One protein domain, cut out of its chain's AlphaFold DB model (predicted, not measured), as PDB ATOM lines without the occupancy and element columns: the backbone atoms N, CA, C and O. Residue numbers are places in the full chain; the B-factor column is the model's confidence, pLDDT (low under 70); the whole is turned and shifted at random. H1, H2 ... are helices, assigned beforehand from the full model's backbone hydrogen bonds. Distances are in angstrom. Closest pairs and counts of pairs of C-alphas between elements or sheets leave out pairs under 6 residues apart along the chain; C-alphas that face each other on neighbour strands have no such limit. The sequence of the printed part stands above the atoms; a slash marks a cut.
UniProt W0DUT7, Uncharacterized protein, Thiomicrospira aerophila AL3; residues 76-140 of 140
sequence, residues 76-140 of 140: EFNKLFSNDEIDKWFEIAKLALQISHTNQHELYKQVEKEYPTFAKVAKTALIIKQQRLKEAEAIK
ATOM      1  N   GLU A  76      37.868 -17.730  -3.464       91.12
ATOM      2  CA  GLU A  76      37.403 -18.927  -2.773       91.12
ATOM      3  C   GLU A  76      36.580 -18.511  -1.553       91.12
ATOM      4  O   GLU A  76      37.081 -18.373  -0.434       91.12
ATOM      5  N   PHE A  77      35.289 -18.264  -1.782       91.31
ATOM      6  CA  PHE A  77      34.380 -17.891  -0.706       91.31
ATOM      7  C   PHE A  77      34.245 -19.002   0.335       91.31
ATOM      8  O   PHE A  77      34.028 -20.172   0.019       91.31
ATOM      9  N   ASN A  78      34.296 -18.606   1.602       89.69
ATOM     10  CA  ASN A  78      34.047 -19.466   2.750       89.69
ATOM     11  C   ASN A  78      33.087 -18.775   3.734       89.69
ATOM     12  O   ASN A  78      32.709 -17.617   3.552       89.69
ATOM     13  N   LYS A  79      32.687 -19.481   4.798       86.88
ATOM     14  CA  LYS A  79      31.692 -18.991   5.769       86.88
ATOM     15  C   LYS A  79      32.123 -17.751   6.568       86.88
ATOM     16  O   LYS A  79      31.267 -17.178   7.238       86.88
ATOM     17  N   LEU A  80      33.393 -17.343   6.518       89.75
ATOM     18  CA  LEU A  80      33.906 -16.162   7.223       89.75
ATOM     19  C   LEU A  80      33.636 -14.854   6.469       89.75
ATOM     20  O   LEU A  80      33.532 -13.817   7.111       89.75
ATOM     21  N   PHE A  81      33.475 -14.896   5.142       91.81
ATOM     22  CA  PHE A  81      33.180 -13.703   4.335       91.81
ATOM     23  C   PHE A  81      31.821 -13.128   4.699       91.81
ATOM     24  O   PHE A  81      30.820 -13.809   4.511       91.81
ATOM     25  N   SER A  82      31.742 -11.893   5.169       93.31
ATOM     26  CA  SER A  82      30.486 -11.197   5.461       93.31
ATOM     27  C   SER A  82      29.568 -11.083   4.231       93.31
ATOM     28  O   SER A  82      29.991 -11.253   3.086       93.31
ATOM     29  N   ASN A  83      28.275 -10.823   4.459       92.69
ATOM     30  CA  ASN A  83      27.347 -10.574   3.348       92.69
ATOM     31  C   ASN A  83      27.748  -9.320   2.560       92.69
ATOM     32  O   ASN A  83      27.640  -9.339   1.340       92.69
ATOM     33  N   ASP A  84      28.272  -8.295   3.234       94.50
ATOM     34  CA  ASP A  84      28.708  -7.048   2.601       94.50
ATOM     35  C   ASP A  84      29.908  -7.274   1.670       94.50
ATOM     36  O   ASP A  84      29.932  -6.759   0.554       94.50
ATOM     37  N   GLU A  85      30.878  -8.104   2.071       94.56
ATOM     38  CA  GLU A  85      32.009  -8.481   1.209       94.56
ATOM     39  C   GLU A  85      31.552  -9.277  -0.020       94.56
ATOM     40  O   GLU A  85      32.029  -9.039  -1.132       94.56
ATOM     41  N   ILE A  86      30.599 -10.199   0.158       95.25
ATOM     42  CA  ILE A  86      29.995 -10.939  -0.957       95.25
ATOM     43  C   ILE A  86      29.242  -9.980  -1.891       95.25
ATOM     44  O   ILE A  86      29.353 -10.082  -3.114       95.25
ATOM     45  N   ASP A  87      28.494  -9.030  -1.336       94.75
ATOM     46  CA  ASP A  87      27.728  -8.058  -2.111       94.75
ATOM     47  C   ASP A  87      28.645  -7.135  -2.902       94.75
ATOM     48  O   ASP A  87      28.387  -6.894  -4.083       94.75
ATOM     49  N   LYS A  88      29.770  -6.728  -2.306       94.88
ATOM     50  CA  LYS A  88      30.798  -5.945  -2.986       94.88
ATOM     51  C   LYS A  88      31.451  -6.713  -4.128       94.88
ATOM     52  O   LYS A  88      31.658  -6.149  -5.197       94.88
ATOM     53  N   TRP A  89      31.715  -8.005  -3.948       96.00
ATOM     54  CA  TRP A  89      32.204  -8.854  -5.036       96.00
ATOM     55  C   TRP A  89      31.214  -8.895  -6.208       96.00
ATOM     56  O   TRP A  89      31.615  -8.712  -7.356       96.00
ATOM     57  N   PHE A  90      29.911  -9.053  -5.937       95.56
ATOM     58  CA  PHE A  90      28.882  -9.019  -6.982       95.56
ATOM     59  C   PHE A  90      28.736  -7.641  -7.636       95.56
ATOM     60  O   PHE A  90      28.434  -7.566  -8.823       95.56
ATOM     61  N   GLU A  91      28.910  -6.559  -6.883       94.31
ATOM     62  CA  GLU A  91      28.917  -5.192  -7.412       94.31
ATOM     63  C   GLU A  91      30.059  -5.006  -8.417       94.31
ATOM     64  O   GLU A  91      29.815  -4.573  -9.543       94.31
ATOM     65  N   ILE A  92      31.275  -5.426  -8.057       95.12
ATOM     66  CA  ILE A  92      32.445  -5.353  -8.940       95.12
ATOM     67  C   ILE A  92      32.254  -6.242 -10.176       95.12
ATOM     68  O   ILE A  92      32.536  -5.815 -11.293       95.12
ATOM     69  N   ALA A  93      31.731  -7.459  -9.998       95.19
ATOM     70  CA  ALA A  93      31.424  -8.359 -11.107       95.19
ATOM     71  C   ALA A  93      30.440  -7.733 -12.103       95.19
ATOM     72  O   ALA A  93      30.649  -7.806 -13.312       95.19
ATOM     73  N   LYS A  94      29.377  -7.093 -11.601       93.62
ATOM     74  CA  LYS A  94      28.388  -6.398 -12.435       93.62
ATOM     75  C   LYS A  94      28.985  -5.218 -13.181       93.62
ATOM     76  O   LYS A  94      28.693  -5.053 -14.362       93.62
ATOM     77  N   LEU A  95      29.814  -4.433 -12.495       93.00
ATOM     78  CA  LEU A  95      30.524  -3.308 -13.090       93.00
ATOM     79  C   LEU A  95      31.395  -3.779 -14.259       93.00
ATOM     80  O   LEU A  95      31.291  -3.238 -15.354       93.00
ATOM     81  N   ALA A  96      32.197  -4.825 -14.048       93.50
ATOM     82  CA  ALA A  96      33.102  -5.331 -15.073       93.50
ATOM     83  C   ALA A  96      32.376  -6.041 -16.231       93.50
ATOM     84  O   ALA A  96      32.821  -5.953 -17.365       93.50
ATOM     85  N   LEU A  97      31.232  -6.687 -15.981       91.94
ATOM     86  CA  LEU A  97      30.363  -7.248 -17.031       91.94
ATOM     87  C   LEU A  97      29.486  -6.193 -17.734       91.94
ATOM     88  O   LEU A  97      28.710  -6.552 -18.617       91.94
ATOM     89  N   GLN A  98      29.555  -4.923 -17.320       89.50
ATOM     90  CA  GLN A  98      28.703  -3.827 -17.801       89.50
ATOM     91  C   GLN A  98      27.189  -4.103 -17.695       89.50
ATOM     92  O   GLN A  98      26.385  -3.588 -18.473       89.50
ATOM     93  N   ILE A  99      26.768  -4.898 -16.710       85.19
ATOM     94  CA  ILE A  99      25.355  -5.225 -16.490       85.19
ATOM     95  C   ILE A  99      24.780  -4.370 -15.361       85.19
ATOM     96  O   ILE A  99      24.998  -4.603 -14.170       85.19
ATOM     97  N   SER A 100      24.014  -3.352 -15.742       68.06
ATOM     98  CA  SER A 100      23.223  -2.562 -14.801       68.06
ATOM     99  C   SER A 100      21.892  -3.273 -14.518       68.06
ATOM    100  O   SER A 100      21.276  -3.843 -15.411       68.06
ATOM    101  N   HIS A 101      21.439  -3.251 -13.260       63.62
ATOM    102  CA  HIS A 101      20.114  -3.730 -12.808       63.62
ATOM    103  C   HIS A 101      19.890  -5.243 -12.659       63.62
ATOM    104  O   HIS A 101      18.805  -5.653 -12.252       63.62
ATOM    105  N   THR A 102      20.917  -6.061 -12.854       74.88
ATOM    106  CA  THR A 102      20.818  -7.513 -12.666       74.88
ATOM    107  C   THR A 102      20.938  -7.904 -11.184       74.88
ATOM    108  O   THR A 102      21.833  -7.441 -10.454       74.88
ATOM    109  N   ASN A 103      20.044  -8.765 -10.692       86.62
ATOM    110  CA  ASN A 103      20.186  -9.323  -9.342       86.62
ATOM    111  C   ASN A 103      21.297 -10.400  -9.301       86.62
ATOM    112  O   ASN A 103      21.781 -10.866 -10.329       86.62
ATOM    113  N   GLN A 104      21.756 -10.794  -8.107       90.88
ATOM    114  CA  GLN A 104      22.898 -11.720  -7.973       90.88
ATOM    115  C   GLN A 104      22.635 -13.101  -8.609       90.88
ATOM    116  O   GLN A 104      23.557 -13.729  -9.130       90.88
ATOM    117  N   HIS A 105      21.382 -13.566  -8.599       90.12
ATOM    118  CA  HIS A 105      20.991 -14.837  -9.212       90.12
ATOM    119  C   HIS A 105      20.978 -14.766 -10.738       90.12
ATOM    120  O   HIS A 105      21.408 -15.710 -11.400       90.12
ATOM    121  N   GLU A 106      20.505 -13.658 -11.298       89.12
ATOM    122  CA  GLU A 106      20.526 -13.421 -12.738       89.12
ATOM    123  C   GLU A 106      21.961 -13.292 -13.264       89.12
ATOM    124  O   GLU A 106      22.267 -13.886 -14.296       89.12
ATOM    125  N   LEU A 107      22.866 -12.630 -12.524       90.94
ATOM    126  CA  LEU A 107      24.290 -12.592 -12.880       90.94
ATOM    127  C   LEU A 107      24.853 -14.010 -12.968       90.94
ATOM    128  O   LEU A 107      25.463 -14.357 -13.974       90.94
ATOM    129  N   TYR A 108      24.603 -14.846 -11.951       92.94
ATOM    130  CA  TYR A 108      25.010 -16.252 -11.986       92.94
ATOM    131  C   TYR A 108      24.461 -16.965 -13.226       92.94
ATOM    132  O   TYR A 108      25.205 -17.667 -13.903       92.94
ATOM    133  N   LYS A 109      23.180 -16.771 -13.553       90.62
ATOM    134  CA  LYS A 109      22.554 -17.416 -14.714       90.62
ATOM    135  C   LYS A 109      23.163 -16.986 -16.042       90.62
ATOM    136  O   LYS A 109      23.300 -17.821 -16.931       90.62
ATOM    137  N   GLN A 110      23.547 -15.720 -16.163       89.44
ATOM    138  CA  GLN A 110      24.186 -15.188 -17.361       89.44
ATOM    139  C   GLN A 110      25.573 -15.803 -17.582       89.44
ATOM    140  O   GLN A 110      25.909 -16.177 -18.701       89.44
ATOM    141  N   VAL A 111      26.354 -15.969 -16.513       90.62
ATOM    142  CA  VAL A 111      27.725 -16.498 -16.599       90.62
ATOM    143  C   VAL A 111      27.798 -18.030 -16.541       90.62
ATOM    144  O   VAL A 111      28.808 -18.597 -16.943       90.62
ATOM    145  N   GLU A 112      26.741 -18.721 -16.091       91.94
ATOM    146  CA  GLU A 112      26.710 -20.180 -15.854       91.94
ATOM    147  C   GLU A 112      27.141 -21.016 -17.061       91.94
ATOM    148  O   GLU A 112      27.809 -22.038 -16.895       91.94
ATOM    149  N   LYS A 113      26.758 -20.597 -18.269       86.88
ATOM    150  CA  LYS A 113      27.034 -21.354 -19.494       86.88
ATOM    151  C   LYS A 113      28.396 -21.026 -20.100       86.88
ATOM    152  O   LYS A 113      29.032 -21.910 -20.663       86.88
ATOM    153  N   GLU A 114      28.791 -19.761 -20.037       87.25
ATOM    154  CA  GLU A 114      29.927 -19.237 -20.796       87.25
ATOM    155  C   GLU A 114      31.214 -19.184 -19.970       87.25
ATOM    156  O   GLU A 114      32.284 -19.365 -20.531       87.25
ATOM    157  N   TYR A 115      31.106 -19.016 -18.650       92.62
ATOM    158  CA  TYR A 115      32.236 -18.840 -17.738       92.62
ATOM    159  C   TYR A 115      32.075 -19.765 -16.517       92.62
ATOM    160  O   TYR A 115      31.711 -19.312 -15.425       92.62
ATOM    161  N   PRO A 116      32.270 -21.089 -16.678       91.62
ATOM    162  CA  PRO A 116      31.927 -22.091 -15.666       91.62
ATOM    163  C   PRO A 116      32.705 -21.945 -14.351       91.62
ATOM    164  O   PRO A 116      32.175 -22.224 -13.270       91.62
ATOM    165  N   THR A 117      33.957 -21.500 -14.416       92.25
ATOM    166  CA  THR A 117      34.809 -21.275 -13.247       92.25
ATOM    167  C   THR A 117      34.320 -20.066 -12.467       92.25
ATOM    168  O   THR A 117      34.086 -20.149 -11.261       92.25
ATOM    169  N   PHE A 118      34.067 -18.961 -13.165       94.25
ATOM    170  CA  PHE A 118      33.499 -17.762 -12.556       94.25
ATOM    171  C   PHE A 118      32.097 -18.034 -11.976       94.25
ATOM    172  O   PHE A 118      31.784 -17.648 -10.846       94.25
ATOM    173  N   ALA A 119      31.270 -18.789 -12.700       93.81
ATOM    174  CA  ALA A 119      29.944 -19.200 -12.254       93.81
ATOM    175  C   ALA A 119      29.985 -20.037 -10.972       93.81
ATOM    176  O   ALA A 119      29.128 -19.875 -10.102       93.81
ATOM    177  N   LYS A 120      30.985 -20.909 -10.811       94.38
ATOM    178  CA  LYS A 120      31.187 -21.684  -9.579       94.38
ATOM    179  C   LYS A 120      31.453 -20.773  -8.375       94.38
ATOM    180  O   LYS A 120      30.896 -21.023  -7.300       94.38
ATOM    181  N   VAL A 121      32.243 -19.713  -8.546       94.81
ATOM    182  CA  VAL A 121      32.495 -18.711  -7.495       94.81
ATOM    183  C   VAL A 121      31.199 -17.986  -7.131       94.81
ATOM    184  O   VAL A 121      30.796 -18.000  -5.965       94.81
ATOM    185  N   ALA A 122      30.482 -17.462  -8.132       94.88
ATOM    186  CA  ALA A 122      29.199 -16.786  -7.938       94.88
ATOM    187  C   ALA A 122      28.164 -17.691  -7.238       94.88
ATOM    188  O   ALA A 122      27.478 -17.272  -6.304       94.88
ATOM    189  N   LYS A 123      28.085 -18.968  -7.626       95.38
ATOM    190  CA  LYS A 123      27.208 -19.958  -6.989       95.38
ATOM    191  C   LYS A 123      27.553 -20.173  -5.520       95.38
ATOM    192  O   LYS A 123      26.655 -20.240  -4.684       95.38
ATOM    193  N   THR A 124      28.840 -20.294  -5.205       95.00
ATOM    194  CA  THR A 124      29.310 -20.510  -3.829       95.00
ATOM    195  C   THR A 124      28.935 -19.325  -2.942       95.00
ATOM    196  O   THR A 124      28.388 -19.519  -1.856       95.00
ATOM    197  N   ALA A 125      29.128 -18.103  -3.442       94.69
ATOM    198  CA  ALA A 125      28.712 -16.876  -2.774       94.69
ATOM    199  C   ALA A 125      27.198 -16.849  -2.477       94.69
ATOM    200  O   ALA A 125      26.787 -16.590  -1.343       94.69
ATOM    201  N   LEU A 126      26.362 -17.193  -3.467       94.75
ATOM    202  CA  LEU A 126      24.904 -17.280  -3.301       94.75
ATOM    203  C   LEU A 126      24.493 -18.327  -2.257       94.75
ATOM    204  O   LEU A 126      23.613 -18.065  -1.436       94.75
ATOM    205  N   ILE A 127      25.132 -19.502  -2.260       94.81
ATOM    206  CA  ILE A 127      24.852 -20.571  -1.292       94.81
ATOM    207  C   ILE A 127      25.145 -20.099   0.134       94.81
ATOM    208  O   ILE A 127      24.326 -20.332   1.023       94.81
ATOM    209  N   ILE A 128      26.273 -19.418   0.361       93.81
ATOM    210  CA  ILE A 128      26.632 -18.889   1.687       93.81
ATOM    211  C   ILE A 128      25.575 -17.893   2.174       93.81
ATOM    212  O   ILE A 128      25.098 -18.011   3.305       93.81
ATOM    213  N   LYS A 129      25.142 -16.961   1.315       92.75
ATOM    214  CA  LYS A 129      24.065 -16.018   1.660       92.75
ATOM    215  C   LYS A 129      22.757 -16.738   1.986       92.75
ATOM    216  O   LYS A 129      22.115 -16.420   2.984       92.75
ATOM    217  N   GLN A 130      22.377 -17.737   1.188       92.06
ATOM    218  CA  GLN A 130      21.150 -18.500   1.417       92.06
ATOM    219  C   GLN A 130      21.193 -19.300   2.728       92.06
ATOM    220  O   GLN A 130      20.187 -19.370   3.430       92.06
ATOM    221  N   GLN A 131      22.338 -19.899   3.070       91.94
ATOM    222  CA  GLN A 131      22.514 -20.619   4.336       91.94
ATOM    223  C   GLN A 131      22.297 -19.691   5.534       91.94
ATOM    224  O   GLN A 131      21.531 -20.033   6.429       91.94
ATOM    225  N   ARG A 132      22.872 -18.485   5.503       91.31
ATOM    226  CA  ARG A 132      22.707 -17.488   6.574       91.31
ATOM    227  C   ARG A 132      21.274 -17.016   6.747       91.31
ATOM    228  O   ARG A 132      20.829 -16.843   7.874       91.31
ATOM    229  N   LEU A 133      20.553 -16.810   5.644       90.75
ATOM    230  CA  LEU A 133      19.137 -16.440   5.705       90.75
ATOM    231  C   LEU A 133      18.322 -17.526   6.420       90.75
ATOM    232  O   LEU A 133      17.580 -17.212   7.344       90.75
ATOM    233  N   LYS A 134      18.543 -18.800   6.072       90.81
ATOM    234  CA  LYS A 134      17.877 -19.935   6.730       90.81
ATOM    235  C   LYS A 134      18.233 -20.052   8.213       90.81
ATOM    236  O   LYS A 134      17.360 -20.316   9.030       90.81
ATOM    237  N   GLU A 135      19.503 -19.863   8.567       90.19
ATOM    238  CA  GLU A 135      19.955 -19.883   9.964       90.19
ATOM    239  C   GLU A 135      19.313 -18.746  10.775       90.19
ATOM    240  O   GLU A 135      18.848 -18.970  11.889       90.19
ATOM    241  N   ALA A 136      19.212 -17.544  10.201       88.75
ATOM    242  CA  ALA A 136      18.559 -16.404  10.841       88.75
ATOM    243  C   ALA A 136      17.039 -16.590  11.004       88.75
ATOM    244  O   ALA A 136      16.465 -16.079  11.962       88.75
ATOM    245  N   GLU A 137      16.385 -17.306  10.087       87.88
ATOM    246  CA  GLU A 137      14.965 -17.672  10.181       87.88
ATOM    247  C   GLU A 137      14.709 -18.766  11.225       87.88
ATOM    248  O   GLU A 137      13.690 -18.718  11.897       87.88
ATOM    249  N   ALA A 138      15.632 -19.716  11.401       81.69
ATOM    250  CA  ALA A 138      15.495 -20.811  12.365       81.69
ATOM    251  C   ALA A 138      15.714 -20.393  13.834       81.69
ATOM    252  O   ALA A 138      15.375 -21.148  14.744       81.69
ATOM    253  N   ILE A 139      16.321 -19.225  14.065       76.25
ATOM    254  CA  ILE A 139      16.559 -18.645  15.399       76.25
ATOM    255  C   ILE A 139      15.386 -17.742  15.839       76.25
ATOM    256  O   ILE A 139      15.299 -17.384  17.015       76.25
ATOM    257  N   LYS A 140      14.493 -17.370  14.912       57.06
ATOM    258  CA  LYS A 140      13.273 -16.596  15.186       57.06
ATOM    259  C   LYS A 140      12.118 -17.498  15.597       57.06
ATOM    260  O   LYS A 140      11.327 -17.029  16.443       57.06
TER     261      LYS A 140
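What this domain is: This is residues 76 to 140 of the 140 residues of an uncharacterized protein of Thiomicrospira aerophila AL3 (UniProt W0DUT7). From its first residue, the printed part makes a short lead-in and then a three-helix body: H1 comes first, and after it H2 and the long H3 form a helical hairpin, H2 folded back along the early part of H3. The centres of the three helices make a triangle, and residues 133 to 140, the far end of H3 and the two residues after it, stick out from the body. The printed part has 65 residues with three named helices, H1, H2, H3 in that order, and no named strand; its class is all helix. It is compact, with a radius of gyration of the C-alphas of 12.4 A, and elongated, spanning 38 by 21 by 18 A.

How they stand to each other: H1, residues 83 to 96, and H2, residues 104 to 111, are close but not clearly touching; their closest C-alphas, of Phe 90 and Gln 104, are 6.6 A apart. They run the same way at a steep tilt of 40 degrees. H2 and H3, residues 116 to 138, touch and form a hairpin, opposite ways at a shallow tilt of 19 degrees; their closest C-alphas, of Val 111 and Ala 119, are 5.6 A apart. H3 touches H2 with residues 118 to 126 alone. H1 and H3 only just touch, with 3 pairs of C-alphas within 8 A; the closest, of Ile 86 and Ala 125, are 6.3 A apart. They run opposite ways at a shallow tilt of 31 degrees, and H3 touches H1 with residues 122 to 129 alone. In H1, H2 and H3 every O i to N i+4 pair is within hydrogen-bond range.

Where its parts are: H1 begins at C-alpha 83, (27.347, -10.574, 3.348), and is 20.0 A long from first to last C-alpha. H2 is 11.0 A long. H3, 32.5 A long, ends at C-alpha 138, (15.495, -20.811, 12.365).

The domain as a whole: The C-alphas of Glu 114 and Lys 140 are the farthest apart, 39.7 A. The printed part has no cut; the link H1 to H2 is short and H2 to H3 tight. Mean pLDDT of the printed part is 90.1, with residues 100, 101 and 140 under 70.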